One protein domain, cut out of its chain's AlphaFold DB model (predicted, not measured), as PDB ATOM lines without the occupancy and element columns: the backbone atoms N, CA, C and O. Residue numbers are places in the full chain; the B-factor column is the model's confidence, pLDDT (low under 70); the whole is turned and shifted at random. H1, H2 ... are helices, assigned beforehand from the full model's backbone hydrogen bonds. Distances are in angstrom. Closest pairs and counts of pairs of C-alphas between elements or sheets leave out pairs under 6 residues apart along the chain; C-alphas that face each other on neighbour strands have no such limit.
ATOM      1  N   PHE A 465     114.740  94.816 -43.646       82.56
ATOM      2  CA  PHE A 465     115.897  94.560 -42.785       82.56
ATOM      3  C   PHE A 465     117.221  95.025 -43.407       82.56
ATOM      4  O   PHE A 465     118.138  95.438 -42.694       82.56
ATOM      5  N   LYS A 466     117.340  94.995 -44.740       77.50
ATOM      6  CA  LYS A 466     118.554  95.441 -45.443       77.50
ATOM      7  C   LYS A 466     118.711  96.961 -45.435       77.50
ATOM      8  O   LYS A 466     119.835  97.443 -45.514       77.50
ATOM      9  N   GLU A 467     117.605  97.690 -45.319       77.75
ATOM     10  CA  GLU A 467     117.559  99.157 -45.369       77.75
ATOM     11  C   GLU A 467     117.575  99.809 -43.973       77.75
ATOM     12  O   GLU A 467     117.686 101.029 -43.858       77.75
ATOM     13  N   LEU A 468     117.504  99.012 -42.899       80.56
ATOM     14  CA  LEU A 468     117.530  99.504 -41.521       80.56
ATOM     15  C   LEU A 468     118.859 100.180 -41.165       80.56
ATOM     16  O   LEU A 468     119.937  99.602 -41.329       80.56
ATOM     17  N   ASN A 469     118.763 101.351 -40.530       79.31
ATOM     18  CA  ASN A 469     119.865 101.982 -39.804       79.31
ATOM     19  C   ASN A 469     120.104 101.251 -38.472       79.31
ATOM     20  O   ASN A 469     119.667 101.692 -37.408       79.31
ATOM     21  N   ALA A 470     120.763 100.096 -38.544       77.94
ATOM     22  CA  ALA A 470     120.916  99.199 -37.409       77.94
ATOM     23  C   ALA A 470     121.997  99.640 -36.403       77.94
ATOM     24  O   ALA A 470     123.065 100.138 -36.779       77.94
ATOM     25  N   ASN A 471     121.767  99.364 -35.115       70.31
ATOM     26  CA  ASN A 471     122.759  99.480 -34.039       70.31
ATOM     27  C   ASN A 471     122.982  98.134 -33.314       70.31
ATOM     28  O   ASN A 471     122.342  97.126 -33.621       70.31
ATOM     29  N   GLY A 472     123.978  98.090 -32.421       77.69
ATOM     30  CA  GLY A 472     124.248  96.941 -31.546       77.69
ATOM     31  C   GLY A 472     124.372  95.585 -32.258       77.69
ATOM     32  O   GLY A 472     125.088  95.435 -33.255       77.69
ATOM     33  N   LEU A 473     123.665  94.583 -31.722       81.25
ATOM     34  CA  LEU A 473     123.616  93.220 -32.263       81.25
ATOM     35  C   LEU A 473     123.032  93.176 -33.684       81.25
ATOM     36  O   LEU A 473     123.556  92.461 -34.541       81.25
ATOM     37  N   THR A 474     121.994  93.970 -33.953       86.12
ATOM     38  CA  THR A 474     121.332  94.050 -35.263       86.12
ATOM     39  C   THR A 474     122.327  94.436 -36.349       86.12
ATOM     40  O   THR A 474     122.416  93.760 -37.374       86.12
ATOM     41  N   ARG A 475     123.167  95.448 -36.088       86.12
ATOM     42  CA  ARG A 475     124.223  95.879 -37.016       86.12
ATOM     43  C   ARG A 475     125.250  94.781 -37.277       86.12
ATOM     44  O   ARG A 475     125.641  94.576 -38.421       86.12
ATOM     45  N   LYS A 476     125.682  94.066 -36.234       86.44
ATOM     46  CA  LYS A 476     126.659  92.968 -36.353       86.44
ATOM     47  C   LYS A 476     126.126  91.831 -37.234       86.44
ATOM     48  O   LYS A 476     126.861  91.303 -38.072       86.44
ATOM     49  N   ILE A 477     124.846  91.483 -37.080       88.69
ATOM     50  CA  ILE A 477     124.168  90.478 -37.911       88.69
ATOM     51  C   ILE A 477     124.016  90.986 -39.351       88.69
ATOM     52  O   ILE A 477     124.396  90.282 -40.283       88.69
ATOM     53  N   GLN A 478     123.536  92.219 -39.534       88.25
ATOM     54  CA  GLN A 478     123.335  92.833 -40.851       88.25
ATOM     55  C   GLN A 478     124.650  92.924 -41.647       88.25
ATOM     56  O   GLN A 478     124.692  92.541 -42.813       88.25
ATOM     57  N   GLN A 479     125.750  93.345 -41.010       88.06
ATOM     58  CA  GLN A 479     127.086  93.359 -41.621       88.06
ATOM     59  C   GLN A 479     127.544  91.958 -42.027       88.06
ATOM     60  O   GLN A 479     128.054  91.781 -43.128       88.06
ATOM     61  N   SER A 480     127.326  90.954 -41.175       87.56
ATOM     62  CA  SER A 480     127.714  89.572 -41.483       87.56
ATOM     63  C   SER A 480     126.943  89.017 -42.684       87.56
ATOM     64  O   SER A 480     127.546  88.395 -43.554       87.56
ATOM     65  N   ILE A 481     125.638  89.302 -42.773       86.94
ATOM     66  CA  ILE A 481     124.796  88.925 -43.918       86.94
ATOM     67  C   ILE A 481     125.273  89.633 -45.196       86.94
ATOM     68  O   ILE A 481     125.488  88.977 -46.213       86.94
ATOM     69  N   ASN A 482     125.504  90.949 -45.139       85.44
ATOM     70  CA  ASN A 482     125.939  91.743 -46.293       85.44
ATOM     71  C   ASN A 482     127.341  91.352 -46.794       85.44
ATOM     72  O   ASN A 482     127.595  91.359 -47.995       85.44
ATOM     73  N   GLU A 483     128.251  90.996 -45.885       87.31
ATOM     74  CA  GLU A 483     129.619  90.565 -46.203       87.31
ATOM     75  C   GLU A 483     129.730  89.060 -46.501       87.31
ATOM     76  O   GLU A 483     130.837  88.567 -46.723       87.31
ATOM     77  N   LEU A 484     128.612  88.318 -46.492       82.94
ATOM     78  CA  LEU A 484     128.561  86.856 -46.649       82.94
ATOM     79  C   LEU A 484     129.483  86.110 -45.663       82.94
ATOM     80  O   LEU A 484     130.064  85.069 -45.980       82.94
ATOM     81  N   LYS A 485     129.621  86.640 -44.445       85.00
ATOM     82  CA  LYS A 485     130.390  86.032 -43.356       85.00
ATOM     83  C   LYS A 485     129.477  85.208 -42.457       85.00
ATOM     84  O   LYS A 485     128.383  85.630 -42.095       85.00
ATOM     85  N   TYR A 486     129.959  84.039 -42.039       83.31
ATOM     86  CA  TYR A 486     129.247  83.220 -41.065       83.31
ATOM     87  C   TYR A 486     129.215  83.917 -39.697       83.31
ATOM     88  O   TYR A 486     130.261  84.250 -39.140       83.31
ATOM     89  N   ILE A 487     128.014  84.077 -39.144       86.88
ATOM     90  CA  ILE A 487     127.787  84.521 -37.771       86.88
ATOM     91  C   ILE A 487     127.007  83.449 -37.014       86.88
ATOM     92  O   ILE A 487     126.004  82.923 -37.489       86.88
ATOM     93  N   ASN A 488     127.475  83.133 -35.812       90.06
ATOM     94  CA  ASN A 488     126.799  82.207 -34.918       90.06
ATOM     95  C   ASN A 488     125.950  83.000 -33.919       90.06
ATOM     96  O   ASN A 488     126.390  83.309 -32.814       90.06
ATOM     97  N   ILE A 489     124.740  83.357 -34.347       90.62
ATOM     98  CA  ILE A 489     123.766  84.130 -33.568       90.62
ATOM     99  C   ILE A 489     123.392  83.381 -32.280       90.62
ATOM    100  O   ILE A 489     123.265  83.995 -31.224       90.62
ATOM    101  N   TYR A 490     123.277  82.051 -32.342       90.62
ATOM    102  CA  TYR A 490     122.987  81.207 -31.180       90.62
ATOM    103  C   TYR A 490     124.026  81.377 -30.056       90.62
ATOM    104  O   TYR A 490     123.674  81.587 -28.893       90.62
ATOM    105  N   ASP A 491     125.318  81.288 -30.385       88.00
ATOM    106  CA  ASP A 491     126.380  81.446 -29.385       88.00
ATOM    107  C   ASP A 491     126.490  82.898 -28.908       88.00
ATOM    108  O   ASP A 491     126.712  83.125 -27.722       88.00
ATOM    109  N   GLU A 492     126.260  83.877 -29.785       86.19
ATOM    110  CA  GLU A 492     126.235  85.292 -29.400       86.19
ATOM    111  C   GLU A 492     125.179  85.558 -28.313       86.19
ATOM    112  O   GLU A 492     125.491  86.188 -27.307       86.19
ATOM    113  N   LEU A 493     123.960  85.026 -28.482       86.38
ATOM    114  CA  LEU A 493     122.837  85.199 -27.550       86.38
ATOM    115  C   LEU A 493     122.954  84.369 -26.265       86.38
ATOM    116  O   LEU A 493     122.391  84.748 -25.237       86.38
ATOM    117  N   SER A 494     123.641  83.227 -26.308       84.38
ATOM    118  CA  SER A 494     123.809  82.376 -25.123       84.38
ATOM    119  C   SER A 494     125.018  82.769 -24.278       84.38
ATOM    120  O   SER A 494     124.916  82.803 -23.053       84.38
ATOM    121  N   LEU A 495     126.154  83.111 -24.894       79.94
ATOM    122  CA  LEU A 495     127.381  83.474 -24.171       79.94
ATOM    123  C   LEU A 495     127.281  84.835 -23.480       79.94
ATOM    124  O   LEU A 495     127.897  85.029 -22.434       79.94
ATOM    125  N   ASN A 496     126.498  85.766 -24.029       72.31
ATOM    126  CA  ASN A 496     126.234  87.054 -23.387       72.31
ATOM    127  C   ASN A 496     125.103  86.990 -22.334       72.31
ATOM    128  O   ASN A 496     124.772  88.013 -21.740       72.31
ATOM    129  N   GLY A 497     124.514  85.808 -22.101       70.44
ATOM    130  CA  GLY A 497     123.436  85.601 -21.131       70.44
ATOM    131  C   GLY A 497     122.082  86.190 -21.543       70.44
ATOM    132  O   GLY A 497     121.230  86.398 -20.678       70.44
ATOM    133  N   THR A 498     121.867  86.479 -22.832       78.75
ATOM    134  CA  THR A 498     120.587  87.018 -23.319       78.75
ATOM    135  C   THR A 498     119.485  85.971 -23.286       78.75
ATOM    136  O   THR A 498     118.395  86.259 -22.812       78.75
ATOM    137  N   LEU A 499     119.752  84.755 -23.754       81.44
ATOM    138  CA  LEU A 499     118.810  83.639 -23.677       81.44
ATOM    139  C   LEU A 499     119.542  82.368 -23.261       81.44
ATOM    140  O   LEU A 499     120.691  82.136 -23.637       81.44
ATOM    141  N   SER A 500     118.858  81.523 -22.497       81.06
ATOM    142  CA  SER A 500     119.370  80.190 -22.187       81.06
ATOM    143  C   SER A 500     119.382  79.302 -23.437       81.06
ATOM    144  O   SER A 500     118.648  79.525 -24.402       81.06
ATOM    145  N   ARG A 501     120.194  78.239 -23.419       82.12
ATOM    146  CA  ARG A 501     120.210  77.256 -24.513       82.12
ATOM    147  C   ARG A 501     118.850  76.588 -24.717       82.12
ATOM    148  O   ARG A 501     118.444  76.383 -25.854       82.12
ATOM    149  N   SER A 502     118.134  76.275 -23.637       80.19
ATOM    150  CA  SER A 502     116.790  75.690 -23.716       80.19
ATOM    151  C   SER A 502     115.775  76.639 -24.363       80.19
ATOM    152  O   SER A 502     114.928  76.188 -25.130       80.19
ATOM    153  N   GLU A 503     115.881  77.951 -24.130       82.12
ATOM    154  CA  GLU A 503     115.059  78.959 -24.813       82.12
ATOM    155  C   GLU A 503     115.419  79.075 -26.297       82.12
ATOM    156  O   GLU A 503     114.527  79.074 -27.141       82.12
ATOM    157  N   LEU A 504     116.710  79.093 -26.643       88.19
ATOM    158  CA  LEU A 504     117.158  79.156 -28.040       88.19
ATOM    159  C   LEU A 504     116.783  77.905 -28.852       88.19
ATOM    160  O   LEU A 504     116.615  77.993 -30.067       88.19
ATOM    161  N   ARG A 505     116.587  76.749 -28.205       88.94
ATOM    162  CA  ARG A 505     116.025  75.549 -28.852       88.94
ATOM    163  C   ARG A 505     114.560  75.717 -29.252       88.94
ATOM    164  O   ARG A 505     114.055  74.913 -30.025       88.94
ATOM    165  N   ARG A 506     113.824  76.701 -28.738       87.12
ATOM    166  CA  ARG A 506     112.387  76.848 -29.013       87.12
ATOM    167  C   ARG A 506     112.178  77.803 -30.203       87.12
ATOM    168  O   ARG A 506     112.452  78.995 -30.058       87.12
ATOM    169  N   PRO A 507     111.633  77.336 -31.347       89.50
ATOM    170  CA  PRO A 507     111.343  78.170 -32.520       89.50
ATOM    171  C   PRO A 507     110.628  79.498 -32.232       89.50
ATOM    172  O   PRO A 507     110.894  80.494 -32.898       89.50
ATOM    173  N   ILE A 508     109.752  79.548 -31.220       81.81
ATOM    174  CA  ILE A 508     109.066  80.796 -30.843       81.81
ATOM    175  C   ILE A 508     110.043  81.909 -30.439       81.81
ATOM    176  O   ILE A 508     109.821  83.058 -30.801       81.81
ATOM    177  N   PHE A 509     111.151  81.589 -29.761       83.56
ATOM    178  CA  PHE A 509     112.158  82.591 -29.405       83.56
ATOM    179  C   PHE A 509     112.952  83.041 -30.626       83.56
ATOM    180  O   PHE A 509     113.268  84.220 -30.723       83.56
ATOM    181  N   ALA A 510     113.216  82.153 -31.588       89.56
ATOM    182  CA  ALA A 510     113.808  82.559 -32.862       89.56
ATOM    183  C   ALA A 510     112.908  83.589 -33.567       89.56
ATOM    184  O   ALA A 510     113.384  84.642 -33.985       89.56
ATOM    185  N   TYR A 511     111.595  83.342 -33.599       85.56
ATOM    186  CA  TYR A 511     110.622  84.295 -34.132       85.56
ATOM    187  C   TYR A 511     110.591  85.622 -33.360       85.56
ATOM    188  O   TYR A 511     110.637  86.684 -33.981       85.56
ATOM    189  N   MET A 512     110.566  85.580 -32.022       82.62
ATOM    190  CA  MET A 512     110.627  86.786 -31.184       82.62
ATOM    191  C   MET A 512     111.873  87.612 -31.508       82.62
ATOM    192  O   MET A 512     111.775  88.809 -31.753       82.62
ATOM    193  N   ILE A 513     113.041  86.972 -31.571       87.19
ATOM    194  CA  ILE A 513     114.310  87.636 -31.873       87.19
ATOM    195  C   ILE A 513     114.298  88.219 -33.286       87.19
ATOM    196  O   ILE A 513     114.654  89.381 -33.455       87.19
ATOM    197  N   PHE A 514     113.840  87.463 -34.286       87.50
ATOM    198  CA  PHE A 514     113.647  87.966 -35.647       87.50
ATOM    199  C   PHE A 514     112.814  89.255 -35.650       87.50
ATOM    200  O   PHE A 514     113.233  90.262 -36.220       87.50
ATOM    201  N   LYS A 515     111.684  89.259 -34.937       82.56
ATOM    202  CA  LYS A 515     110.810  90.427 -34.823       82.56
ATOM    203  C   LYS A 515     111.470  91.623 -34.152       82.56
ATOM    204  O   LYS A 515     111.303  92.744 -34.629       82.56
ATOM    205  N   LEU A 516     112.242  91.401 -33.093       83.44
ATOM    206  CA  LEU A 516     112.987  92.469 -32.427       83.44
ATOM    207  C   LEU A 516     114.081  93.059 -33.330       83.44
ATOM    208  O   LEU A 516     114.235  94.277 -33.378       83.44
ATOM    209  N   LEU A 517     114.792  92.217 -34.086       85.44
ATOM    210  CA  LEU A 517     115.847  92.649 -35.008       85.44
ATOM    211  C   LEU A 517     115.291  93.472 -36.176       85.44
ATOM    212  O   LEU A 517     115.842  94.522 -36.498       85.44
ATOM    213  N   VAL A 518     114.181  93.037 -36.778       83.44
ATOM    214  CA  VAL A 518     113.513  93.763 -37.873       83.44
ATOM    215  C   VAL A 518     112.940  95.106 -37.412       83.44
ATOM    216  O   VAL A 518     112.892  96.053 -38.187       83.44
ATOM    217  N   ASN A 519     112.573  95.223 -36.136       76.81
ATOM    218  CA  ASN A 519     112.132  96.483 -35.537       76.81
ATOM    219  C   ASN A 519     113.288  97.328 -34.959       76.81
ATOM    220  O   ASN A 519     113.030  98.325 -34.290       76.81
ATOM    221  N   ASN A 520     114.548  96.935 -35.191       76.81
ATOM    222  CA  ASN A 520     115.752  97.609 -34.691       76.81
ATOM    223  C   ASN A 520     115.768  97.829 -33.163       76.81
ATOM    224  O   ASN A 520     116.203  98.872 -32.669       76.81
ATOM    225  N   ILE A 521     115.272  96.851 -32.401       74.94
ATOM    226  CA  ILE A 521     115.259  96.896 -30.937       74.94
ATOM    227  C   ILE A 521     116.512  96.192 -30.407       74.94
ATOM    228  O   ILE A 521     116.657  94.978 -30.558       74.94
ATOM    229  N   ASP A 522     117.408  96.931 -29.745       72.38
ATOM    230  CA  ASP A 522     118.598  96.348 -29.113       72.38
ATOM    231  C   ASP A 522     118.291  95.816 -27.703       72.38
ATOM    232  O   ASP A 522     118.418  96.505 -26.690       72.38
ATOM    233  N   PHE A 523     117.891  94.549 -27.640       75.50
ATOM    234  CA  PHE A 523     117.613  93.831 -26.391       75.50
ATOM    235  C   PHE A 523     118.872  93.218 -25.748       75.50
ATOM    236  O   PHE A 523     118.844  92.825 -24.577       75.50
ATOM    237  N   SER A 524     119.988  93.134 -26.484       68.25
ATOM    238  CA  SER A 524     121.197  92.408 -26.059       68.25
ATOM    239  C   SER A 524     121.894  93.047 -24.850       68.25
ATOM    240  O   SER A 524     122.578  92.376 -24.079       68.25
ATOM    241  N   LEU A 525     121.672  94.346 -24.633       65.75
ATOM    242  CA  LEU A 525     122.289  95.124 -23.557       65.75
ATOM    243  C   LEU A 525     121.695  94.863 -22.165       65.75
ATOM    244  O   LEU A 525     122.280  95.295 -21.163       65.75
TER     245      LEU A 525
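AT A GLANCE: This is residues 465 to 525 of the 1040 residues of the protein "NACHT domain-containing protein" of Bacteroidetes bacterium 4572_117 (UniProt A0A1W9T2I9). Four helices form a loosely joined ring: H4, the longest, opposite H1 and H2, with short H3 at the corner between H2 and H4. The 61 printed residues, with four named helices in order H1 to H4 and no named strand, are all helix by class and compact, radius of gyration of the C-alphas 11.3 A. The spans are 31 by 22 by 21 A.

IN THESE COORDINATES: Find C-alpha 507 at (111.343, 78.170, -32.520); H4 runs 16.6 A to C-alpha 518. H1, residues 472 to 482, begins at (124.248, 96.941, -31.546) and spans 15.7 A. H2 is residues 489 to 495, 10.1 A; H3 is 501 to 504, 5.0 A.

HOW THE PARTS SIT: Look at Thr 474 and Leu 517, closest C-alphas at 5.7 A: H1 and H4 are close but not clearly touching, about perpendicular at 89 degrees. H2 and H3 only just touch, with 3 pairs of C-alphas within 8 A, closest Ser 494 and Arg 501 at 6.3 A. H1, H2 and H4 have every O i to N i+4 pair within hydrogen-bond range; H3 is too short for one.

THE WHOLE: The printed part has no cut and no long link; pLDDT is under 70 at residues 524 to 525.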